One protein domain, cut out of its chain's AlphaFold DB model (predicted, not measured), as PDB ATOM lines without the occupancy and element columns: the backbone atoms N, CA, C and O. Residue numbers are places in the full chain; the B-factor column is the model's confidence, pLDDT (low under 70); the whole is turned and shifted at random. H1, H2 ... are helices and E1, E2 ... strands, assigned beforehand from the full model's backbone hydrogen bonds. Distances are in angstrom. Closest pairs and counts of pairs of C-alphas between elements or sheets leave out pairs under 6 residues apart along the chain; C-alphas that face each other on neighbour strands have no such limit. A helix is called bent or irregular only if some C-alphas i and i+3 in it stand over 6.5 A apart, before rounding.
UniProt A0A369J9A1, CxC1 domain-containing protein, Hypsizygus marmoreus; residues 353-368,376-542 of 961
ATOM      1  N   TYR A 353     195.297 208.210 174.701       88.50
ATOM      2  CA  TYR A 353     193.881 208.367 174.366       88.50
ATOM      3  C   TYR A 353     193.221 207.027 174.003       88.50
ATOM      4  O   TYR A 353     192.254 206.629 174.648       88.50
ATOM      5  N   LEU A 354     193.759 206.303 173.015       90.44
ATOM      6  CA  LEU A 354     193.218 205.009 172.583       90.44
ATOM      7  C   LEU A 354     193.319 203.951 173.689       90.44
ATOM      8  O   LEU A 354     192.355 203.221 173.918       90.44
ATOM      9  N   ARG A 355     194.438 203.936 174.425       91.75
ATOM     10  CA  ARG A 355     194.653 203.096 175.614       91.75
ATOM     11  C   ARG A 355     193.587 203.343 176.684       91.75
ATOM     12  O   ARG A 355     193.084 202.389 177.259       91.75
ATOM     13  N   SER A 356     193.201 204.599 176.922       90.31
ATOM     14  CA  SER A 356     192.131 204.944 177.872       90.31
ATOM     15  C   SER A 356     190.717 204.631 177.374       90.31
ATOM     16  O   SER A 356     189.791 204.646 178.177       90.31
ATOM     17  N   ARG A 357     190.535 204.355 176.072       92.00
ATOM     18  CA  ARG A 357     189.248 203.901 175.525       92.00
ATOM     19  C   ARG A 357     189.102 202.394 175.658       92.00
ATOM     20  O   ARG A 357     188.212 201.946 176.365       92.00
ATOM     21  N   CYS A 358     189.953 201.616 174.989       94.62
ATOM     22  CA  CYS A 358     189.813 200.159 174.942       94.62
ATOM     23  C   CYS A 358     191.125 199.450 175.328       94.62
ATOM     24  O   CYS A 358     192.035 199.349 174.497       94.62
ATOM     25  N   PRO A 359     191.210 198.907 176.559       94.62
ATOM     26  CA  PRO A 359     192.335 198.090 177.010       94.62
ATOM     27  C   PRO A 359     192.605 196.853 176.138       94.62
ATOM     28  O   PRO A 359     193.768 196.529 175.921       94.62
ATOM     29  N   LEU A 360     191.566 196.202 175.590       93.44
ATOM     30  CA  LEU A 360     191.724 195.032 174.710       93.44
ATOM     31  C   LEU A 360     192.370 195.401 173.363       93.44
ATOM     32  O   LEU A 360     193.417 194.862 173.026       93.44
ATOM     33  N   CYS A 361     191.806 196.352 172.609       92.31
ATOM     34  CA  CYS A 361     192.364 196.751 171.308       92.31
ATOM     35  C   CYS A 361     193.700 197.502 171.396       92.31
ATOM     36  O   CYS A 361     194.502 197.421 170.471       92.31
ATOM     37  N   PHE A 362     193.919 198.313 172.438       92.69
ATOM     38  CA  PHE A 362     194.992 199.320 172.422       92.69
ATOM     39  C   PHE A 362     195.958 199.253 173.607       92.69
ATOM     40  O   PHE A 362     196.927 200.014 173.645       92.69
ATOM     41  N   GLY A 363     195.726 198.354 174.566       90.12
ATOM     42  CA  GLY A 363     196.544 198.217 175.769       90.12
ATOM     43  C   GLY A 363     197.964 197.692 175.542       90.12
ATOM     44  O   GLY A 363     198.862 197.993 176.331       90.12
ATOM     45  N   GLY A 364     198.190 196.960 174.451       85.38
ATOM     46  CA  GLY A 364     199.479 196.354 174.116       85.38
ATOM     47  C   GLY A 364     200.393 197.226 173.250       85.38
ATOM     48  O   GLY A 364     200.085 198.370 172.902       85.38
ATOM     49  N   LYS A 365     201.544 196.663 172.873       82.00
ATOM     50  CA  LYS A 365     202.459 197.227 171.863       82.00
ATOM     51  C   LYS A 365     202.016 196.850 170.447       82.00
ATOM     52  O   LYS A 365     201.518 195.754 170.232       82.00
ATOM     53  N   PHE A 366     202.233 197.742 169.478       77.06
ATOM     54  CA  PHE A 366     201.900 197.506 168.064       77.06
ATOM     55  C   PHE A 366     203.207 197.252 167.284       77.06
ATOM     56  O   PHE A 366     204.036 198.169 167.194       77.06
ATOM     57  N   PRO A 367     203.452 196.035 166.756       65.50
ATOM     58  CA  PRO A 367     204.690 195.714 166.048       65.50
ATOM     59  C   PRO A 367     204.886 196.578 164.795       65.50
ATOM     60  O   PRO A 367     204.010 196.690 163.943       65.50
ATOM     61  N   ARG A 368     206.077 197.166 164.625       58.66
ATOM     62  CA  ARG A 368     206.376 198.007 163.445       58.66
ATOM     63  C   ARG A 368     206.596 197.219 162.149       58.66
ATOM     64  O   ARG A 368     206.594 197.816 161.075       58.66
ATOM     65  N   PRO A 376     195.132 192.450 161.015       77.62
ATOM     66  CA  PRO A 376     194.952 193.822 161.482       77.62
ATOM     67  C   PRO A 376     195.195 193.956 162.994       77.62
ATOM     68  O   PRO A 376     194.520 193.309 163.787       77.62
ATOM     69  N   ASP A 377     196.065 194.894 163.396       77.38
ATOM     70  CA  ASP A 377     196.369 195.181 164.815       77.38
ATOM     71  C   ASP A 377     195.138 195.628 165.640       77.38
ATOM     72  O   ASP A 377     195.159 195.589 166.868       77.38
ATOM     73  N   ALA A 378     194.086 196.123 164.978       82.88
ATOM     74  CA  ALA A 378     192.805 196.474 165.586       82.88
ATOM     75  C   ALA A 378     191.682 196.474 164.537       82.88
ATOM     76  O   ALA A 378     191.887 196.896 163.395       82.88
ATOM     77  N   ILE A 379     190.475 196.076 164.948       87.06
ATOM     78  CA  ILE A 379     189.256 196.124 164.127       87.06
ATOM     79  C   ILE A 379     188.351 197.252 164.631       87.06
ATOM     80  O   ILE A 379     188.069 197.358 165.829       87.06
ATOM     81  N   VAL A 380     187.899 198.096 163.701       85.50
ATOM     82  CA  VAL A 380     187.025 199.245 163.963       85.50
ATOM     83  C   VAL A 380     185.884 199.314 162.950       85.50
ATOM     84  O   VAL A 380     186.078 199.049 161.764       85.50
ATOM     85  N   CYS A 381     184.710 199.711 163.426       84.19
ATOM     86  CA  CYS A 381     183.483 199.883 162.658       84.19
ATOM     87  C   CYS A 381     183.114 201.372 162.592       84.19
ATOM     88  O   CYS A 381     183.352 202.119 163.543       84.19
ATOM     89  N   ILE A 382     182.525 201.796 161.471       82.25
ATOM     90  CA  ILE A 382     181.988 203.149 161.267       82.25
ATOM     91  C   ILE A 382     180.495 203.016 160.981       82.25
ATOM     92  O   ILE A 382     180.139 202.289 160.056       82.25
ATOM     93  N   ASP A 383     179.648 203.731 161.725       78.12
ATOM     94  CA  ASP A 383     178.200 203.771 161.470       78.12
ATOM     95  C   ASP A 383     177.571 205.155 161.733       78.12
ATOM     96  O   ASP A 383     178.101 205.970 162.501       78.12
ATOM     97  N   ALA A 384     176.438 205.415 161.068       74.25
ATOM     98  CA  ALA A 384     175.726 206.686 161.026       74.25
ATOM     99  C   ALA A 384     174.314 206.611 161.650       74.25
ATOM    100  O   ALA A 384     173.358 206.096 161.066       74.25
ATOM    101  N   CYS A 385     174.140 207.250 162.806       75.50
ATOM    102  CA  CYS A 385     172.881 207.308 163.543       75.50
ATOM    103  C   CYS A 385     172.027 208.531 163.141       75.50
ATOM    104  O   CYS A 385     172.286 209.665 163.554       75.50
ATOM    105  N   PHE A 386     170.969 208.300 162.353       69.81
ATOM    106  CA  PHE A 386     170.074 209.345 161.816       69.81
ATOM    107  C   PHE A 386     168.906 209.753 162.729       69.81
ATOM    108  O   PHE A 386     168.202 210.710 162.408       69.81
ATOM    109  N   THR A 387     168.666 209.072 163.852       67.94
ATOM    110  CA  THR A 387     167.636 209.480 164.836       67.94
ATOM    111  C   THR A 387     168.037 210.759 165.581       67.94
ATOM    112  O   THR A 387     167.198 211.526 166.047       67.94
ATOM    113  N   GLN A 388     169.340 211.019 165.639       68.19
ATOM    114  CA  GLN A 388     169.981 212.091 166.383       68.19
ATOM    115  C   GLN A 388     170.131 213.365 165.533       68.19
ATOM    116  O   GLN A 388     171.124 213.546 164.829       68.19
ATOM    117  N   LYS A 389     169.141 214.264 165.623       72.00
ATOM    118  CA  LYS A 389     169.050 215.525 164.853       72.00
ATOM    119  C   LYS A 389     169.015 216.746 165.777       72.00
ATOM    120  O   LYS A 389     168.597 216.640 166.930       72.00
ATOM    121  N   ARG A 390     169.415 217.926 165.283       71.38
ATOM    122  CA  ARG A 390     169.401 219.177 166.070       71.38
ATOM    123  C   ARG A 390     168.815 220.356 165.297       71.38
ATOM    124  O   ARG A 390     169.358 220.741 164.267       71.38
ATOM    125  N   ASN A 391     167.769 220.978 165.845       67.19
ATOM    126  CA  ASN A 391     167.155 222.184 165.281       67.19
ATOM    127  C   ASN A 391     168.144 223.354 165.183       67.19
ATOM    128  O   ASN A 391     168.940 223.597 166.097       67.19
ATOM    129  N   ARG A 392     168.015 224.125 164.103       68.12
ATOM    130  CA  ARG A 392     168.783 225.344 163.842       68.12
ATOM    131  C   ARG A 392     168.410 226.463 164.817       68.12
ATOM    132  O   ARG A 392     167.351 227.076 164.701       68.12
ATOM    133  N   GLN A 393     169.266 226.708 165.809       66.69
ATOM    134  CA  GLN A 393     169.040 227.656 166.912       66.69
ATOM    135  C   GLN A 393     170.349 228.332 167.357       66.69
ATOM    136  O   GLN A 393     171.444 227.896 166.997       66.69
ATOM    137  N   ALA A 394     170.240 229.404 168.152       59.38
ATOM    138  CA  ALA A 394     171.389 230.135 168.690       59.38
ATOM    139  C   ALA A 394     172.382 229.206 169.422       59.38
ATOM    140  O   ALA A 394     171.989 228.234 170.066       59.38
ATOM    141  N   ARG A 395     173.685 229.492 169.296       63.25
ATOM    142  CA  ARG A 395     174.758 228.656 169.854       63.25
ATOM    143  C   ARG A 395     175.059 229.051 171.303       63.25
ATOM    144  O   ARG A 395     175.481 230.177 171.550       63.25
ATOM    145  N   ASP A 396     174.916 228.106 172.231       59.62
ATOM    146  CA  ASP A 396     175.473 228.230 173.583       59.62
ATOM    147  C   ASP A 396     177.019 228.248 173.551       59.62
ATOM    148  O   ASP A 396     177.616 227.678 172.624       59.62
ATOM    149  N   PRO A 397     177.690 228.872 174.544       62.72
ATOM    150  CA  PRO A 397     179.149 228.869 174.655       62.72
ATOM    151  C   PRO A 397     179.754 227.453 174.713       62.72
ATOM    152  O   PRO A 397     179.118 226.531 175.236       62.72
ATOM    153  N   PRO A 398     180.993 227.257 174.224       65.62
ATOM    154  CA  PRO A 398     181.629 225.946 174.189       65.62
ATOM    155  C   PRO A 398     181.845 225.380 175.600       65.62
ATOM    156  O   PRO A 398     182.462 226.008 176.461       65.62
ATOM    157  N   ARG A 399     181.367 224.151 175.814       72.69
ATOM    158  CA  ARG A 399     181.644 223.325 176.993       72.69
ATOM    159  C   ARG A 399     182.132 221.963 176.514       72.69
ATOM    160  O   ARG A 399     181.395 221.276 175.814       72.69
ATOM    161  N   MET A 400     183.339 221.574 176.916       76.88
ATOM    162  CA  MET A 400     183.953 220.295 176.549       76.88
ATOM    163  C   MET A 400     184.075 219.376 177.767       76.88
ATOM    164  O   MET A 400     184.422 219.831 178.860       76.88
ATOM    165  N   HIS A 401     183.789 218.089 177.573       85.12
ATOM    166  CA  HIS A 401     184.024 217.052 178.577       85.12
ATOM    167  C   HIS A 401     185.540 216.783 178.709       85.12
ATOM    168  O   HIS A 401     186.231 216.832 177.689       85.12
ATOM    169  N   PRO A 402     186.088 216.489 179.912       85.50
ATOM    170  CA  PRO A 402     187.489 216.075 180.103       85.50
ATOM    171  C   PRO A 402     187.949 214.993 179.120       85.50
ATOM    172  O   PRO A 402     189.071 215.044 178.630       85.50
ATOM    173  N   ARG A 403     187.064 214.034 178.835       87.44
ATOM    174  CA  ARG A 403     187.320 212.859 177.999       87.44
ATOM    175  C   ARG A 403     186.412 212.866 176.778       87.44
ATOM    176  O   ARG A 403     185.701 211.895 176.532       87.44
ATOM    177  N   THR A 404     186.363 213.985 176.060       89.00
ATOM    178  CA  THR A 404     185.504 214.085 174.873       89.00
ATOM    179  C   THR A 404     185.881 213.041 173.817       89.00
ATOM    180  O   THR A 404     187.065 212.770 173.604       89.00
ATOM    181  N   VAL A 405     184.880 212.419 173.193       89.19
ATOM    182  CA  VAL A 405     185.056 211.567 172.004       89.19
ATOM    183  C   VAL A 405     184.875 212.356 170.706       89.19
ATOM    184  O   VAL A 405     185.165 211.841 169.628       89.19
ATOM    185  N   PHE A 406     184.407 213.603 170.769       86.31
ATOM    186  CA  PHE A 406     184.112 214.375 169.567       86.31
ATOM    187  C   PHE A 406     185.360 214.986 168.930       86.31
ATOM    188  O   PHE A 406     186.176 215.626 169.595       86.31
ATOM    189  N   ILE A 407     185.474 214.826 167.611       83.88
ATOM    190  CA  ILE A 407     186.523 215.471 166.812       83.88
ATOM    191  C   ILE A 407     186.246 216.990 166.743       83.88
ATOM    192  O   ILE A 407     185.088 217.382 166.552       83.88
ATOM    193  N   PRO A 408     187.262 217.866 166.889       82.25
ATOM    194  CA  PRO A 408     187.100 219.312 166.731       82.25
ATOM    195  C   PRO A 408     186.558 219.722 165.352       82.25
ATOM    196  O   PRO A 408     186.864 219.097 164.337       82.25
ATOM    197  N   GLU A 409     185.798 220.825 165.311       77.00
ATOM    198  CA  GLU A 409     185.235 221.395 164.072       77.00
ATOM    199  C   GLU A 409     186.318 221.635 163.008       77.00
ATOM    200  O   GLU A 409     186.189 221.177 161.872       77.00
ATOM    201  N   ASP A 410     187.411 222.295 163.390       81.25
ATOM    202  CA  ASP A 410     188.479 222.677 162.463       81.25
ATOM    203  C   ASP A 410     189.220 221.463 161.885       81.25
ATOM    204  O   ASP A 410     189.570 221.450 160.703       81.25
ATOM    205  N   ASP A 411     189.407 220.405 162.679       81.81
ATOM    206  CA  ASP A 411     190.057 219.174 162.223       81.81
ATOM    207  C   ASP A 411     189.185 218.404 161.233       81.81
ATOM    208  O   ASP A 411     189.688 217.925 160.216       81.81
ATOM    209  N   ALA A 412     187.872 218.351 161.445       80.00
ATOM    210  CA  ALA A 412     186.974 217.743 160.472       80.00
ATOM    211  C   ALA A 412     186.848 218.554 159.177       80.00
ATOM    212  O   ALA A 412     186.838 217.968 158.096       80.00
ATOM    213  N   ASN A 413     186.827 219.888 159.259       80.25
ATOM    214  CA  ASN A 413     186.854 220.757 158.079       80.25
ATOM    215  C   ASN A 413     188.156 220.552 157.266       80.25
ATOM    216  O   ASN A 413     188.140 220.545 156.029       80.25
ATOM    217  N   ARG A 414     189.291 220.315 157.946       81.19
ATOM    218  CA  ARG A 414     190.569 219.920 157.317       81.19
ATOM    219  C   ARG A 414     190.491 218.534 156.671       81.19
ATOM    220  O   ARG A 414     190.963 218.379 155.544       81.19
ATOM    221  N   MET A 415     189.874 217.550 157.333       81.25
ATOM    222  CA  MET A 415     189.631 216.215 156.762       81.25
ATOM    223  C   MET A 415     188.729 216.279 155.522       81.25
ATOM    224  O   MET A 415     189.068 215.670 154.511       81.25
ATOM    225  N   GLU A 416     187.634 217.047 155.550       79.00
ATOM    226  CA  GLU A 416     186.755 217.279 154.393       79.00
ATOM    227  C   GLU A 416     187.531 217.864 153.216       79.00
ATOM    228  O   GLU A 416     187.504 217.304 152.117       79.00
ATOM    229  N   THR A 417     188.287 218.937 153.458       82.44
ATOM    230  CA  THR A 417     189.082 219.618 152.427       82.44
ATOM    231  C   THR A 417     190.120 218.681 151.799       82.44
ATOM    232  O   THR A 417     190.274 218.657 150.578       82.44
ATOM    233  N   TYR A 418     190.800 217.863 152.609       81.75
ATOM    234  CA  TYR A 418     191.779 216.886 152.126       81.75
ATOM    235  C   TYR A 418     191.138 215.717 151.371       81.75
ATOM    236  O   TYR A 418     191.563 215.390 150.266       81.75
ATOM    237  N   VAL A 419     190.063 215.124 151.897       80.31
ATOM    238  CA  VAL A 419     189.324 214.059 151.199       80.31
ATOM    239  C   VAL A 419     188.745 214.578 149.876       80.31
ATOM    240  O   VAL A 419     188.712 213.848 148.885       80.31
ATOM    241  N   ALA A 420     188.323 215.842 149.817       80.25
ATOM    242  CA  ALA A 420     187.883 216.485 148.586       80.25
ATOM    243  C   ALA A 420     189.023 216.726 147.577       80.25
ATOM    244  O   ALA A 420     188.752 216.678 146.377       80.25
ATOM    245  N   SER A 421     190.267 216.946 148.025       80.62
ATOM    246  CA  SER A 421     191.418 217.179 147.137       80.62
ATOM    247  C   SER A 421     191.985 215.894 146.521       80.62
ATOM    248  O   SER A 421     192.364 215.912 145.352       80.62
ATOM    249  N   ILE A 422     191.980 214.769 147.252       80.81
ATOM    250  CA  ILE A 422     192.403 213.451 146.726       80.81
ATOM    251  C   ILE A 422     191.342 212.772 145.849       80.81
ATOM    252  O   ILE A 422     191.665 211.911 145.029       80.81
ATOM    253  N   ARG A 423     190.057 213.113 146.013       75.88
ATOM    254  CA  ARG A 423     188.970 212.481 145.251       75.88
ATOM    255  C   ARG A 423     189.023 212.896 143.771       75.88
ATOM    256  O   ARG A 423     189.032 214.091 143.474       75.88
ATOM    257  N   PRO A 424     188.938 211.949 142.813       68.94
ATOM    258  CA  PRO A 424     188.866 212.290 141.397       68.94
ATOM    259  C   PRO A 424     187.627 213.153 141.122       68.94
ATOM    260  O   PRO A 424     186.510 212.825 141.528       68.94
ATOM    261  N   SER A 425     187.825 214.280 140.435       61.09
ATOM    262  CA  SER A 425     186.804 215.328 140.336       61.09
ATOM    263  C   SER A 425     185.485 214.835 139.720       61.09
ATOM    264  O   SER A 425     185.464 214.010 138.802       61.09
ATOM    265  N   LYS A 426     184.345 215.398 140.154       55.00
ATOM    266  CA  LYS A 426     183.019 215.053 139.590       55.00
ATOM    267  C   LYS A 426     182.929 215.323 138.071       55.00
ATOM    268  O   LYS A 426     182.107 214.711 137.388       55.00
ATOM    269  N   THR A 427     183.779 216.194 137.516       50.84
ATOM    270  CA  THR A 427     183.929 216.425 136.065       50.84
ATOM    271  C   THR A 427     184.788 215.363 135.370       50.84
ATOM    272  O   THR A 427     184.462 214.993 134.240       50.84
ATOM    273  N   SER A 428     185.811 214.819 136.040       51.50
ATOM    274  CA  SER A 428     186.529 213.613 135.609       51.50
ATOM    275  C   SER A 428     185.591 212.400 135.581       51.50
ATOM    276  O   SER A 428     185.396 211.824 134.510       51.50
ATOM    277  N   LYS A 429     184.889 212.098 136.693       50.50
ATOM    278  CA  LYS A 429     183.943 210.961 136.774       50.50
ATOM    279  C   LYS A 429     182.853 211.065 135.690       50.50
ATOM    280  O   LYS A 429     182.638 210.107 134.958       50.50
ATOM    281  N   LYS A 430     182.279 212.257 135.442       46.75
ATOM    282  CA  LYS A 430     181.335 212.486 134.320       46.75
ATOM    283  C   LYS A 430     181.944 212.315 132.919       46.75
ATOM    284  O   LYS A 430     181.221 211.900 132.016       46.75
ATOM    285  N   LYS A 431     183.221 212.651 132.686       41.47
ATOM    286  CA  LYS A 431     183.890 212.394 131.391       41.47
ATOM    287  C   LYS A 431     184.201 210.907 131.205       41.47
ATOM    288  O   LYS A 431     184.010 210.405 130.099       41.47
ATOM    289  N   ALA A 432     184.619 210.217 132.265       46.84
ATOM    290  CA  ALA A 432     184.841 208.775 132.271       46.84
ATOM    291  C   ALA A 432     183.531 208.006 132.030       46.84
ATOM    292  O   ALA A 432     183.472 207.209 131.098       46.84
ATOM    293  N   ASP A 433     182.452 208.330 132.751       49.69
ATOM    294  CA  ASP A 433     181.114 207.757 132.536       49.69
ATOM    295  C   ASP A 433     180.585 208.011 131.125       49.69
ATOM    296  O   ASP A 433     179.978 207.132 130.520       49.69
ATOM    297  N   LYS A 434     180.791 209.213 130.575       40.12
ATOM    298  CA  LYS A 434     180.262 209.568 129.249       40.12
ATOM    299  C   LYS A 434     181.072 208.961 128.095       40.12
ATOM    300  O   LYS A 434     180.507 208.803 127.017       40.12
ATOM    301  N   ARG A 435     182.347 208.601 128.313       39.94
ATOM    302  CA  ARG A 435     183.124 207.729 127.408       39.94
ATOM    303  C   ARG A 435     182.700 206.270 127.567       39.94
ATOM    304  O   ARG A 435     182.172 205.703 126.619       39.94
ATOM    305  N   SER A 436     182.783 205.743 128.793       45.91
ATOM    306  CA  SER A 436     182.341 204.396 129.181       45.91
ATOM    307  C   SER A 436     180.980 204.062 128.572       45.91
ATOM    308  O   SER A 436     180.886 203.204 127.706       45.91
ATOM    309  N   ARG A 437     179.933 204.833 128.879       41.12
ATOM    310  CA  ARG A 437     178.556 204.588 128.421       41.12
ATOM    311  C   ARG A 437     178.351 204.674 126.898       41.12
ATOM    312  O   ARG A 437     177.272 204.327 126.427       41.12
ATOM    313  N   HIS A 438     179.343 205.138 126.136       36.56
ATOM    314  CA  HIS A 438     179.316 205.162 124.671       36.56
ATOM    315  C   HIS A 438     180.192 204.066 124.020       36.56
ATOM    316  O   HIS A 438     180.034 203.806 122.824       36.56
ATOM    317  N   GLU A 439     181.056 203.396 124.793       41.91
ATOM    318  CA  GLU A 439     181.974 202.326 124.354       41.91
ATOM    319  C   GLU A 439     181.662 200.952 125.019       41.91
ATOM    320  O   GLU A 439     181.980 199.900 124.466       41.91
ATOM    321  N   SER A 440     180.936 200.916 126.145       42.72
ATOM    322  CA  SER A 440     180.854 199.775 127.080       42.72
ATOM    323  C   SER A 440     179.893 198.619 126.739       42.72
ATOM    324  O   SER A 440     179.629 197.783 127.609       42.72
ATOM    325  N   GLU A 441     179.322 198.546 125.530       46.88
ATOM    326  CA  GLU A 441     178.519 197.372 125.124       46.88
ATOM    327  C   GLU A 441     179.353 196.234 124.512       46.88
ATOM    328  O   GLU A 441     178.874 195.095 124.523       46.88
ATOM    329  N   ASP A 442     180.557 196.525 123.995       44.22
ATOM    330  CA  ASP A 442     181.350 195.595 123.170       44.22
ATOM    331  C   ASP A 442     182.695 195.126 123.784       44.22
ATOM    332  O   ASP A 442     183.306 194.205 123.238       44.22
ATOM    333  N   GLU A 443     183.162 195.717 124.892       53.47
ATOM    334  CA  GLU A 443     184.353 195.254 125.639       53.47
ATOM    335  C   GLU A 443     183.987 194.207 126.704       53.47
ATOM    336  O   GLU A 443     182.859 194.214 127.198       53.47
ATOM    337  N   ASP A 444     184.920 193.311 127.057       55.91
ATOM    338  CA  ASP A 444     184.751 192.309 128.126       55.91
ATOM    339  C   ASP A 444     184.786 192.940 129.534       55.91
ATOM    340  O   ASP A 444     185.313 194.030 129.745       55.91
ATOM    341  N   ASP A 445     184.163 192.268 130.506       67.44
ATOM    342  CA  ASP A 445     184.173 192.702 131.906       67.44
ATOM    343  C   ASP A 445     185.589 192.524 132.483       67.44
ATOM    344  O   ASP A 445     186.290 191.579 132.115       67.44
ATOM    345  N   PHE A 446     186.036 193.426 133.359       70.00
ATOM    346  CA  PHE A 446     187.436 193.478 133.801       70.00
ATOM    347  C   PHE A 446     187.575 193.836 135.289       70.00
ATOM    348  O   PHE A 446     186.605 194.238 135.931       70.00
ATOM    349  N   PHE A 447     188.781 193.661 135.829       77.62
ATOM    350  CA  PHE A 447     189.143 193.974 137.215       77.62
ATOM    351  C   PHE A 447     189.550 195.447 137.357       77.62
ATOM    352  O   PHE A 447     190.422 195.918 136.627       77.62
ATOM    353  N   GLU A 448     188.923 196.190 138.270       65.75
ATOM    354  CA  GLU A 448     189.202 197.621 138.443       65.75
ATOM    355  C   GLU A 448     190.405 197.854 139.374       65.75
ATOM    356  O   GLU A 448     190.350 197.620 140.582       65.75
ATOM    357  N   GLY A 449     191.515 198.333 138.804       66.31
ATOM    358  CA  GLY A 449     192.741 198.618 139.550       66.31
ATOM    359  C   GLY A 449     193.388 197.352 140.122       66.31
ATOM    360  O   GLY A 449     193.624 196.387 139.400       66.31
ATOM    361  N   SER A 450     193.695 197.365 141.420       62.09
ATOM    362  CA  SER A 450     194.246 196.217 142.156       62.09
ATOM    363  C   SER A 450     193.180 195.251 142.696       62.09
ATOM    364  O   SER A 450     193.531 194.207 143.250       62.09
ATOM    365  N   LEU A 451     191.886 195.567 142.554       65.75
ATOM    366  CA  LEU A 451     190.794 194.754 143.093       65.75
ATOM    367  C   LEU A 451     190.533 193.531 142.207       65.75
ATOM    368  O   LEU A 451     190.168 193.663 141.041       65.75
ATOM    369  N   GLN A 452     190.605 192.327 142.779       69.94
ATOM    370  CA  GLN A 452     190.268 191.069 142.087       69.94
ATOM    371  C   GLN A 452     188.746 190.811 142.009       69.94
ATOM    372  O   GLN A 452     188.288 189.670 142.057       69.94
ATOM    373  N   VAL A 453     187.951 191.879 141.892       70.44
ATOM    374  CA  VAL A 453     186.484 191.840 141.786       70.44
ATOM    375  C   VAL A 453     186.074 192.392 140.414       70.44
ATOM    376  O   VAL A 453     186.528 193.481 140.054       70.44
ATOM    377  N   PRO A 454     185.249 191.681 139.619       74.50
ATOM    378  CA  PRO A 454     184.811 192.180 138.319       74.50
ATOM    379  C   PRO A 454     184.016 193.481 138.448       74.50
ATOM    380  O   PRO A 454     183.150 193.608 139.317       74.50
ATOM    381  N   ARG A 455     184.248 194.429 137.539       71.38
ATOM    382  CA  ARG A 455     183.587 195.739 137.553       71.38
ATOM    383  C   ARG A 455     182.060 195.644 137.571       71.38
ATOM    384  O   ARG A 455     181.425 196.399 138.296       71.38
ATOM    385  N   SER A 456     181.457 194.685 136.865       65.88
ATOM    386  CA  SER A 456     179.998 194.498 136.912       65.88
ATOM    387  C   SER A 456     179.448 194.130 138.300       65.88
ATOM    388  O   SER A 456     178.285 194.425 138.585       65.88
ATOM    389  N   VAL A 457     180.266 193.527 139.172       68.62
ATOM    390  CA  VAL A 457     179.933 193.256 140.581       68.62
ATOM    391  C   VAL A 457     180.079 194.530 141.418       68.62
ATOM    392  O   VAL A 457     179.216 194.797 142.251       68.62
ATOM    393  N   LEU A 458     181.097 195.358 141.154       69.25
ATOM    394  CA  LEU A 458     181.266 196.673 141.791       69.25
ATOM    395  C   LEU A 458     180.106 197.625 141.441       69.25
ATOM    396  O   LEU A 458     179.457 198.138 142.350       69.25
ATOM    397  N   ASP A 459     179.758 197.763 140.155       65.12
ATOM    398  CA  ASP A 459     178.591 198.527 139.682       65.12
ATOM    399  C   ASP A 459     177.280 197.995 140.321       65.12
ATOM    400  O   ASP A 459     176.368 198.748 140.682       65.12
ATOM    401  N   GLY A 460     177.174 196.667 140.473       61.72
ATOM    402  CA  GLY A 460     176.050 195.984 141.123       61.72
ATOM    403  C   GLY A 460     175.978 196.193 142.641       61.72
ATOM    404  O   GLY A 460     174.884 196.121 143.207       61.72
ATOM    405  N   CYS A 461     177.114 196.470 143.284       64.88
ATOM    406  CA  CYS A 461     177.229 196.820 144.697       64.88
ATOM    407  C   CYS A 461     176.901 198.308 144.924       64.88
ATOM    408  O   CYS A 461     176.008 198.608 145.716       64.88
ATOM    409  N   GLU A 462     177.509 199.225 144.151       62.09
ATOM    410  CA  GLU A 462     177.242 200.679 144.199       62.09
ATOM    411  C   GLU A 462     175.743 200.972 143.991       62.09
ATOM    412  O   GLU A 462     175.155 201.767 144.719       62.09
ATOM    413  N   SER A 463     175.087 200.268 143.060       56.50
ATOM    414  CA  SER A 463     173.639 200.407 142.813       56.50
ATOM    415  C   SER A 463     172.724 199.703 143.831       56.50
ATOM    416  O   SER A 463     171.529 200.016 143.900       56.50
ATOM    417  N   GLY A 464     173.253 198.765 144.620       54.94
ATOM    418  CA  GLY A 464     172.527 198.102 145.707       54.94
ATOM    419  C   GLY A 464     172.544 198.902 147.012       54.94
ATOM    420  O   GLY A 464     171.551 198.923 147.737       54.94
ATOM    421  N   PHE A 465     173.645 199.599 147.300       59.28
ATOM    422  CA  PHE A 465     173.874 200.230 148.599       59.28
ATOM    423  C   PHE A 465     173.098 201.548 148.763       59.28
ATOM    424  O   PHE A 465     173.475 202.595 148.240       59.28
ATOM    425  N   THR A 466     172.011 201.523 149.540       55.00
ATOM    426  CA  THR A 466     171.122 202.694 149.708       55.00
ATOM    427  C   THR A 466     171.804 203.887 150.410       55.00
ATOM    428  O   THR A 466     171.371 205.023 150.230       55.00
ATOM    429  N   ALA A 467     172.892 203.666 151.158       50.62
ATOM    430  CA  ALA A 467     173.703 204.736 151.755       50.62
ATOM    431  C   ALA A 467     174.533 205.551 150.739       50.62
ATOM    432  O   ALA A 467     174.878 206.697 151.019       50.62
ATOM    433  N   ALA A 468     174.816 204.997 149.552       44.19
ATOM    434  CA  ALA A 468     175.589 205.671 148.504       44.19
ATOM    435  C   ALA A 468     174.757 206.659 147.653       44.19
ATOM    436  O   ALA A 468     175.308 207.361 146.802       44.19
ATOM    437  N   ASP A 469     173.435 206.731 147.857       54.78
ATOM    438  CA  ASP A 469     172.563 207.647 147.117       54.78
ATOM    439  C   ASP A 469     172.554 209.057 147.736       54.78
ATOM    440  O   ASP A 469     171.660 209.422 148.504       54.78
ATOM    441  N   ASP A 470     173.535 209.874 147.324       54.38
ATOM    442  CA  ASP A 470     173.670 211.323 147.594       54.38
ATOM    443  C   ASP A 470     172.352 212.127 147.422       54.38
ATOM    444  O   ASP A 470     172.268 213.267 147.882       54.38
ATOM    445  N   ARG A 471     171.338 211.603 146.713       53.72
ATOM    446  CA  ARG A 471     170.074 212.306 146.420       53.72
ATOM    447  C   ARG A 471     168.984 212.086 147.465       53.72
ATOM    448  O   ARG A 471     167.962 212.769 147.405       53.72
ATOM    449  N   ARG A 472     169.148 211.125 148.377       53.97
ATOM    450  CA  ARG A 472     168.098 210.730 149.322       53.97
ATOM    451  C   ARG A 472     168.329 211.387 150.684       53.97
ATOM    452  O   ARG A 472     169.050 210.868 151.534       53.97
ATOM    453  N   GLU A 473     167.706 212.545 150.903       56.00
ATOM    454  CA  GLU A 473     167.810 213.275 152.172       56.00
ATOM    455  C   GLU A 473     167.150 212.499 153.332       56.00
ATOM    456  O   GLU A 473     165.944 212.577 153.549       56.00
ATOM    457  N   LYS A 474     167.947 211.762 154.124       57.59
ATOM    458  CA  LYS A 474     167.493 211.096 155.368       57.59
ATOM    459  C   LYS A 474     167.080 212.089 156.480       57.59
ATOM    460  O   LYS A 474     166.419 211.719 157.455       57.59
ATOM    461  N   ALA A 475     167.468 213.360 156.354       56.25
ATOM    462  CA  ALA A 475     167.043 214.468 157.204       56.25
ATOM    463  C   ALA A 475     167.169 215.798 156.444       56.25
ATOM    464  O   ALA A 475     168.137 215.994 155.710       56.25
ATOM    465  N   SER A 476     166.219 216.714 156.654       60.22
ATOM    466  CA  SER A 476     166.215 218.027 156.000       60.22
ATOM    467  C   SER A 476     167.306 218.946 156.555       60.22
ATOM    468  O   SER A 476     167.336 219.247 157.748       60.22
ATOM    469  N   THR A 477     168.147 219.476 155.670       68.12
ATOM    470  CA  THR A 477     169.159 220.499 156.003       68.12
ATOM    471  C   THR A 477     168.567 221.903 156.211       68.12
ATOM    472  O   THR A 477     169.280 222.836 156.578       68.12
ATOM    473  N   GLN A 478     167.258 222.079 155.993       68.06
ATOM    474  CA  GLN A 478     166.563 223.358 156.162       68.06
ATOM    475  C   GLN A 478     166.254 223.657 157.636       68.06
ATOM    476  O   GLN A 478     166.427 224.792 158.086       68.06
ATOM    477  N   PHE A 479     165.813 222.638 158.382       64.19
ATOM    478  CA  PHE A 479     165.378 222.757 159.781       64.19
ATOM    479  C   PHE A 479     166.462 222.357 160.791       64.19
ATOM    480  O   PHE A 479     166.484 222.878 161.911       64.19
ATOM    481  N   PHE A 480     167.368 221.454 160.400       68.50
ATOM    482  CA  PHE A 480     168.385 220.887 161.280       68.50
ATOM    483  C   PHE A 480     169.801 221.370 160.913       68.50
ATOM    484  O   PHE A 480     170.203 221.283 159.755       68.50
ATOM    485  N   ASP A 481     170.563 221.845 161.905       70.25
ATOM    486  CA  ASP A 481     171.998 222.177 161.768       70.25
ATOM    487  C   ASP A 481     172.883 220.915 161.763       70.25
ATOM    488  O   ASP A 481     173.955 220.911 161.151       70.25
ATOM    489  N   ASP A 482     172.420 219.865 162.456       72.06
ATOM    490  CA  ASP A 482     173.021 218.531 162.519       72.06
ATOM    491  C   ASP A 482     171.981 217.501 162.040       72.06
ATOM    492  O   ASP A 482     170.887 217.406 162.610       72.06
ATOM    493  N   THR A 483     172.308 216.741 160.992       72.25
ATOM    494  CA  THR A 483     171.401 215.799 160.307       72.25
ATOM    495  C   THR A 483     171.494 214.358 160.814       72.25
ATOM    496  O   THR A 483     170.548 213.597 160.602       72.25
ATOM    497  N   ALA A 484     172.612 213.989 161.447       74.25
ATOM    498  CA  ALA A 484     172.886 212.682 162.055       74.25
ATOM    499  C   ALA A 484     174.155 212.735 162.936       74.25
ATOM    500  O   ALA A 484     174.867 213.743 162.958       74.25
ATOM    501  N   LEU A 485     174.476 211.628 163.608       77.69
ATOM    502  CA  LEU A 485     175.810 211.334 164.145       77.69
ATOM    503  C   LEU A 485     176.527 210.299 163.273       77.69
ATOM    504  O   LEU A 485     175.878 209.426 162.717       77.69
ATOM    505  N   MET A 486     177.855 210.350 163.243       83.50
ATOM    506  CA  MET A 486     178.743 209.276 162.794       83.50
ATOM    507  C   MET A 486     179.658 208.898 163.968       83.50
ATOM    508  O   MET A 486     180.156 209.790 164.664       83.50
ATOM    509  N   ALA A 487     179.891 207.607 164.192       84.56
ATOM    510  CA  ALA A 487     180.798 207.111 165.226       84.56
ATOM    511  C   ALA A 487     181.830 206.138 164.638       84.56
ATOM    512  O   ALA A 487     181.489 205.320 163.788       84.56
ATOM    513  N   LEU A 488     183.079 206.218 165.114       87.62
ATOM    514  CA  LEU A 488     184.068 205.145 164.993       87.62
ATOM    515  C   LEU A 488     184.087 204.376 166.314       87.62
ATOM    516  O   LEU A 488     184.328 204.970 167.367       87.62
ATOM    517  N   VAL A 489     183.874 203.070 166.252       89.12
ATOM    518  CA  VAL A 489     183.743 202.171 167.407       89.12
ATOM    519  C   VAL A 489     184.709 200.997 167.216       89.12
ATOM    520  O   VAL A 489     184.929 200.579 166.080       89.12
ATOM    521  N   CYS A 490     185.343 200.476 168.270       91.62
ATOM    522  CA  CYS A 490     186.112 199.228 168.146       91.62
ATOM    523  C   CYS A 490     185.195 197.992 168.170       91.62
ATOM    524  O   CYS A 490     184.015 198.092 168.491       91.62
ATOM    525  N   ARG A 491     185.754 196.807 167.903       90.25
ATOM    526  CA  ARG A 491     185.056 195.504 167.986       90.25
ATOM    527  C   ARG A 491     184.495 195.107 169.372       90.25
ATOM    528  O   ARG A 491     183.942 194.020 169.503       90.25
ATOM    529  N   HIS A 492     184.690 195.944 170.393       91.12
ATOM    530  CA  HIS A 492     184.187 195.779 171.768       91.12
ATOM    531  C   HIS A 492     183.122 196.828 172.121       91.12
ATOM    532  O   HIS A 492     182.927 197.136 173.294       91.12
ATOM    533  N   ASP A 493     182.518 197.451 171.108       88.06
ATOM    534  CA  ASP A 493     181.468 198.473 171.214       88.06
ATOM    535  C   ASP A 493     181.883 199.758 171.964       88.06
ATOM    536  O   ASP A 493     181.067 200.592 172.360       88.06
ATOM    537  N   ILE A 494     183.196 199.982 172.097       89.50
ATOM    538  CA  ILE A 494     183.766 201.190 172.699       89.50
ATOM    539  C   ILE A 494     183.972 202.268 171.632       89.50
ATOM    540  O   ILE A 494     184.777 202.132 170.707       89.50
ATOM    541  N   VAL A 495     183.267 203.386 171.806       91.31
ATOM    542  CA  VAL A 495     183.372 204.587 170.966       91.31
ATOM    543  C   VAL A 495     184.781 205.195 171.029       91.31
ATOM    544  O   VAL A 495     185.235 205.670 172.070       91.31
ATOM    545  N   LEU A 496     185.470 205.236 169.892       90.00
ATOM    546  CA  LEU A 496     186.799 205.834 169.766       90.00
ATOM    547  C   LEU A 496     186.704 207.320 169.422       90.00
ATOM    548  O   LEU A 496     187.367 208.136 170.062       90.00
ATOM    549  N   TRP A 497     185.850 207.666 168.454       89.38
ATOM    550  CA  TRP A 497     185.557 209.049 168.074       89.38
ATOM    551  C   TRP A 497     184.116 209.222 167.587       89.38
ATOM    552  O   TRP A 497     183.525 208.298 167.030       89.38
ATOM    553  N   MET A 498     183.573 210.428 167.750       86.94
ATOM    554  CA  MET A 498     182.248 210.815 167.266       86.94
ATOM    555  C   MET A 498     182.259 212.140 166.508       86.94
ATOM    556  O   MET A 498     183.135 212.993 166.666       86.94
ATOM    557  N   VAL A 499     181.237 212.297 165.673       81.56
ATOM    558  CA  VAL A 499     181.142 213.314 164.634       81.56
ATOM    559  C   VAL A 499     179.663 213.663 164.403       81.56
ATOM    560  O   VAL A 499     178.847 212.772 164.200       81.56
ATOM    561  N   ASN A 500     179.292 214.948 164.379       76.94
ATOM    562  CA  ASN A 500     177.998 215.378 163.823       76.94
ATOM    563  C   ASN A 500     178.070 215.430 162.291       76.94
ATOM    564  O   ASN A 500     178.981 216.056 161.752       76.94
ATOM    565  N   MET A 501     177.074 214.875 161.599       73.94
ATOM    566  CA  MET A 501     176.854 215.063 160.160       73.94
ATOM    567  C   MET A 501     176.026 216.328 159.904       73.94
ATOM    568  O   MET A 501     175.098 216.619 160.656       73.94
ATOM    569  N   ARG A 502     176.340 217.080 158.838       68.31
ATOM    570  CA  ARG A 502     175.732 218.404 158.560       68.31
ATOM    571  C   ARG A 502     175.176 218.574 157.141       68.31
ATOM    572  O   ARG A 502     174.866 219.682 156.711       68.31
ATOM    573  N   SER A 503     175.056 217.485 156.387       63.88
ATOM    574  CA  SER A 503     174.435 217.491 155.059       63.88
ATOM    575  C   SER A 503     173.740 216.168 154.755       63.88
ATOM    576  O   SER A 503     173.904 215.196 155.493       63.88
ATOM    577  N   ALA A 504     172.960 216.136 153.674       56.81
ATOM    578  CA  ALA A 504     172.378 214.906 153.156       56.81
ATOM    579  C   ALA A 504     173.470 213.892 152.749       56.81
ATOM    580  O   ALA A 504     174.488 214.272 152.164       56.81
ATOM    581  N   GLY A 505     173.223 212.614 153.047       55.25
ATOM    582  CA  GLY A 505     174.091 211.491 152.681       55.25
ATOM    583  C   GLY A 505     175.262 211.216 153.634       55.25
ATOM    584  O   GLY A 505     175.772 212.091 154.343       55.25
ATOM    585  N   GLU A 506     175.711 209.963 153.628       54.44
ATOM    586  CA  GLU A 506     176.862 209.470 154.393       54.44
ATOM    587  C   GLU A 506     178.162 209.820 153.654       54.44
ATOM    588  O   GLU A 506     178.677 209.061 152.835       54.44
ATOM    589  N   LYS A 507     178.700 211.018 153.910       54.12
ATOM    590  CA  LYS A 507     180.019 211.420 153.398       54.12
ATOM    591  C   LYS A 507     181.137 210.947 154.326       54.12
ATOM    592  O   LYS A 507     180.978 210.855 155.536       54.12
ATOM    593  N   GLN A 508     182.316 210.754 153.738       49.59
ATOM    594  CA  GLN A 508     183.546 210.296 154.400       49.59
ATOM    595  C   GLN A 508     184.278 211.405 155.204       49.59
ATOM    596  O   GLN A 508     185.501 211.369 155.301       49.59
ATOM    597  N   HIS A 509     183.575 212.432 155.698       50.31
ATOM    598  CA  HIS A 509     184.149 213.579 156.429       50.31
ATOM    599  C   HIS A 509     183.053 214.423 157.104       50.31
ATOM    600  O   HIS A 509     182.194 214.900 156.378       50.31
ATOM    601  N   TYR A 510     183.081 214.647 158.431       46.34
ATOM    602  CA  TYR A 510     182.243 215.636 159.160       46.34
ATOM    603  C   TYR A 510     182.740 215.852 160.633       46.34
ATOM    604  O   TYR A 510     183.500 215.009 161.100       46.34
ATOM    605  N   ALA A 511     182.314 216.921 161.363       34.53
ATOM    606  CA  ALA A 511     182.208 217.059 162.859       34.53
ATOM    607  C   ALA A 511     181.565 218.410 163.339       34.53
ATOM    608  O   ALA A 511     181.557 219.366 162.564       34.53
ATOM    609  N   GLN A 512     181.043 218.492 164.597       44.16
ATOM    610  CA  GLN A 512     180.564 219.663 165.431       44.16
ATOM    611  C   GLN A 512     179.698 219.150 166.631       44.16
ATOM    612  O   GLN A 512     179.658 217.936 166.802       44.16
ATOM    613  N   TYR A 513     178.893 219.898 167.434       51.78
ATOM    614  CA  TYR A 513     179.069 221.063 168.371       51.78
ATOM    615  C   TYR A 513     177.836 221.139 169.329       51.78
ATOM    616  O   TYR A 513     176.709 221.014 168.854       51.78
ATOM    617  N   HIS A 514     177.840 221.437 170.645       54.69
ATOM    618  CA  HIS A 514     178.829 221.282 171.734       54.69
ATOM    619  C   HIS A 514     178.140 220.951 173.091       54.69
ATOM    620  O   HIS A 514     178.545 220.000 173.739       54.69
ATOM    621  N   GLN A 515     177.061 221.627 173.531       53.44
ATOM    622  CA  GLN A 515     176.400 221.292 174.824       53.44
ATOM    623  C   GLN A 515     175.652 219.944 174.805       53.44
ATOM    624  O   GLN A 515     175.687 219.191 175.780       53.44
ATOM    625  N   ARG A 516     175.035 219.603 173.665       69.75
ATOM    626  CA  ARG A 516     174.575 218.238 173.370       69.75
ATOM    627  C   ARG A 516     175.744 217.250 173.403       69.75
ATOM    628  O   ARG A 516     175.588 216.176 173.965       69.75
ATOM    629  N   LEU A 517     176.914 217.638 172.886       74.62
ATOM    630  CA  LEU A 517     178.110 216.793 172.946       74.62
ATOM    631  C   LEU A 517     178.564 216.562 174.382       74.62
ATOM    632  O   LEU A 517     178.860 215.434 174.702       74.62
ATOM    633  N   TYR A 518     178.537 217.562 175.269       77.12
ATOM    634  CA  TYR A 518     178.869 217.344 176.683       77.12
ATOM    635  C   TYR A 518     177.952 216.298 177.347       77.12
ATOM    636  O   TYR A 518     178.401 215.526 178.187       77.12
ATOM    637  N   THR A 519     176.671 216.257 176.964       77.81
ATOM    638  CA  THR A 519     175.742 215.210 177.425       77.81
ATOM    639  C   THR A 519     176.106 213.851 176.829       77.81
ATOM    640  O   THR A 519     176.249 212.893 177.578       77.81
ATOM    641  N   LEU A 520     176.305 213.781 175.508       82.31
ATOM    642  CA  LEU A 520     176.669 212.542 174.814       82.31
ATOM    643  C   LEU A 520     178.023 211.999 175.283       82.31
ATOM    644  O   LEU A 520     178.114 210.826 175.594       82.31
ATOM    645  N   ASP A 521     179.043 212.845 175.427       86.88
ATOM    646  CA  ASP A 521     180.346 212.525 176.014       86.88
ATOM    647  C   ASP A 521     180.192 211.911 177.405       86.88
ATOM    648  O   ASP A 521     180.898 210.966 177.731       86.88
ATOM    649  N   ARG A 522     179.274 212.434 178.230       84.44
ATOM    650  CA  ARG A 522     179.035 211.917 179.580       84.44
ATOM    651  C   ARG A 522     178.286 210.582 179.572       84.44
ATOM    652  O   ARG A 522     178.600 209.714 180.377       84.44
ATOM    653  N   GLN A 523     177.318 210.415 178.673       87.75
ATOM    654  CA  GLN A 523     176.620 209.143 178.461       87.75
ATOM    655  C   GLN A 523     177.576 208.073 177.914       87.75
ATOM    656  O   GLN A 523     177.574 206.945 178.393       87.75
ATOM    657  N   VAL A 524     178.455 208.452 176.983       88.31
ATOM    658  CA  VAL A 524     179.505 207.597 176.423       88.31
ATOM    659  C   VAL A 524     180.560 207.254 177.476       88.31
ATOM    660  O   VAL A 524     180.886 206.086 177.599       88.31
ATOM    661  N   ASP A 525     181.062 208.200 178.275       89.25
ATOM    662  CA  ASP A 525     182.030 207.924 179.360       89.25
ATOM    663  C   ASP A 525     181.427 206.996 180.437       89.25
ATOM    664  O   ASP A 525     182.107 206.101 180.941       89.25
ATOM    665  N   HIS A 526     180.125 207.135 180.731       88.25
ATOM    666  CA  HIS A 526     179.396 206.225 181.620       88.25
ATOM    667  C   HIS A 526     179.282 204.810 181.036       88.25
ATOM    668  O   HIS A 526     179.736 203.863 181.676       88.25
ATOM    669  N   ALA A 527     178.762 204.672 179.812       87.06
ATOM    670  CA  ALA A 527     178.642 203.383 179.130       87.06
ATOM    671  C   ALA A 527     180.013 202.711 178.924       87.06
ATOM    672  O   ALA A 527     180.161 201.518 179.160       87.06
ATOM    673  N   GLN A 528     181.049 203.482 178.572       89.31
ATOM    674  CA  GLN A 528     182.428 202.994 178.466       89.31
ATOM    675  C   GLN A 528     182.947 202.437 179.789       89.31
ATOM    676  O   GLN A 528     183.612 201.406 179.777       89.31
ATOM    677  N   THR A 529     182.637 203.081 180.916       87.94
ATOM    678  CA  THR A 529     183.043 202.595 182.243       87.94
ATOM    679  C   THR A 529     182.437 201.218 182.526       87.94
ATOM    680  O   THR A 529     183.160 200.309 182.932       87.94
ATOM    681  N   GLU A 530     181.148 201.020 182.230       87.56
ATOM    682  CA  GLU A 530     180.502 199.708 182.381       87.56
ATOM    683  C   GLU A 530     181.043 198.656 181.407       87.56
ATOM    684  O   GLU A 530     181.291 197.515 181.800       87.56
ATOM    685  N   THR A 531     181.252 199.022 180.139       89.25
ATOM    686  CA  THR A 531     181.827 198.114 179.139       89.25
ATOM    687  C   THR A 531     183.234 197.684 179.545       89.25
ATOM    688  O   THR A 531     183.536 196.497 179.456       89.25
ATOM    689  N   ILE A 532     184.067 198.598 180.064       92.12
ATOM    690  CA  ILE A 532     185.415 198.307 180.576       92.12
ATOM    691  C   ILE A 532     185.367 197.263 181.701       92.12
ATOM    692  O   ILE A 532     186.111 196.283 181.633       92.12
ATOM    693  N   GLU A 533     184.471 197.392 182.684       90.00
ATOM    694  CA  GLU A 533     184.300 196.360 183.722       90.00
ATOM    695  C   GLU A 533     183.929 194.991 183.117       90.00
ATOM    696  O   GLU A 533     184.473 193.960 183.523       90.00
ATOM    697  N   LYS A 534     183.091 194.979 182.074       91.81
ATOM    698  CA  LYS A 534     182.617 193.769 181.379       91.81
ATOM    699  C   LYS A 534     183.634 193.152 180.391       91.81
ATOM    700  O   LYS A 534     183.426 192.011 179.974       91.81
ATOM    701  N   LEU A 535     184.751 193.815 180.046       92.75
ATOM    702  CA  LEU A 535     185.711 193.325 179.029       92.75
ATOM    703  C   LEU A 535     186.305 191.940 179.337       92.75
ATOM    704  O   LEU A 535     186.481 191.141 178.419       92.75
ATOM    705  N   GLY A 536     186.579 191.621 180.608       91.06
ATOM    706  CA  GLY A 536     187.060 190.287 180.996       91.06
ATOM    707  C   GLY A 536     186.054 189.177 180.661       91.06
ATOM    708  O   GLY A 536     186.430 188.126 180.143       91.06
ATOM    709  N   TRP A 537     184.762 189.433 180.890       90.81
ATOM    710  CA  TRP A 537     183.679 188.496 180.573       90.81
ATOM    711  C   TRP A 537     183.395 188.419 179.073       90.81
ATOM    712  O   TRP A 537     183.138 187.329 178.560       90.81
ATOM    713  N   TRP A 538     183.499 189.545 178.356       93.44
ATOM    714  CA  TRP A 538     183.448 189.563 176.893       93.44
ATOM    715  C   TRP A 538     184.527 188.642 176.308       93.44
ATOM    716  O   TRP A 538     184.204 187.766 175.505       93.44
ATOM    717  N   LEU A 539     185.772 188.767 176.784       91.62
ATOM    718  CA  LEU A 539     186.910 187.966 176.331       91.62
ATOM    719  C   LEU A 539     186.687 186.472 176.612       91.62
ATOM    720  O   LEU A 539     186.889 185.634 175.732       91.62
ATOM    721  N   ALA A 540     186.200 186.138 177.812       89.69
ATOM    722  CA  ALA A 540     185.903 184.762 178.198       89.69
ATOM    723  C   ALA A 540     184.805 184.122 177.336       89.69
ATOM    724  O   ALA A 540     184.981 183.014 176.824       89.69
ATOM    725  N   ARG A 541     183.691 184.834 177.128       92.06
ATOM    726  CA  ARG A 541     182.591 184.398 176.256       92.06
ATOM    727  C   ARG A 541     183.068 184.214 174.816       92.06
ATOM    728  O   ARG A 541     182.786 183.182 174.212       92.06
ATOM    729  N   ARG A 542     183.822 185.181 174.280       91.00
ATOM    730  CA  ARG A 542     184.301 185.149 172.893       91.00
ATOM    731  C   ARG A 542     185.291 184.009 172.647       91.00
ATOM    732  O   ARG A 542     185.184 183.346 171.621       91.00
TER     733      ARG A 542
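What this domain is: This is residues 353 to 368 and 376 to 542 of the 961 residues of the protein "CxC1 domain-containing protein" of Hypsizygus marmoreus (UniProt A0A369J9A1). A small antiparallel sheet of three strands, E1, E3 and E4, has the long helix H6 running past its E4 edge, with the short helices H1 and H2 near H6. Helices H3, H4 and H5 make a wide, loose loop reaching far from the sheet; residues 421 to 444, with H4, stick out. The 183 printed residues hold six named helices and four named strands, in the order H1 H2 E1 H3 H4 H5 E2 E3 E4 H6; the class is mixed, helices and strands. The whole is loose, with a radius of gyration of the C-alphas of 20.5 A and spans of 60 by 47 by 28 A.

Where its parts are: Begin with the sheet, in the order E1, E3, E4. Find C-alpha 380 at (187.025, 199.245, 163.963); from there E1 runs 16.3 A to residue 385. E3, residues 484 to 490, is 19.8 A long, and E4, residues 495 to 501, 16.4 A. E2 is residues 480 to 482. H6 starts at C-alpha 515 at (176.400, 221.292, 174.824) and ends 37.0 A away at C-alpha 542 at (184.301, 185.149, 172.893). H1 is residues 353 to 357 and H2 359 to 362. H3, residues 409 to 422, is 20.4 A long, H4, residues 426 to 439, 19.9 A, and H5 is residues 455 to 462.

How they stand to each other: Look first at inner strand E3: it is antiparallel to E1 at 161 degrees, with N 381 and O 489 2.8 A apart, within hydrogen-bond range. E3 and E4 form a hairpin, antiparallel at 163 degrees, with N 486 and O 499 2.8 A apart, also within range. E2 pairs with no named strand, but runs on into E3 at 19 degrees, and residues 390 to 391 pair with it, antiparallel. H6 only grazes the sheet with residues 517 to 528; its closest C-alphas to E4 are Val 524 and Val 495, 7.3 A. H6 is irregular, C-alphas 533 and 536 being 7.2 A apart, with a kink of 54 degrees near residue 536. H1 only grazes the sheet too, and is close to but not clearly touching H6, the closest C-alphas being Arg 357 and Gln 528, 7.5 A. H2 is close to but not clearly touching H6, at the C-alphas of Leu 360 and Leu 535, 7.6 A. H3 is only just apart from E4, closest 8.4 A; H4 and H5 are apart from H3 and not on the sheet. Every O i to N i+4 pair is within hydrogen-bond range in H1, H3 and H5, against 9 of 10 in H4 and 22 of 24 in H6; H2 is too short for one.

The domain as a whole: The C-alphas farthest apart are Pro 397 and Asp 442, 61.3 A. Residues 369 to 375 are cut out, leaving 12.3 A between C-alphas 368 and 376. The links E1 to H3, H4 to H5, H5 to E2 and E4 to H6 are long. Mean pLDDT of the printed part is 72.1; 80 residues are under 70, among them 424 to 445, 456 to 480 and 502 to 516.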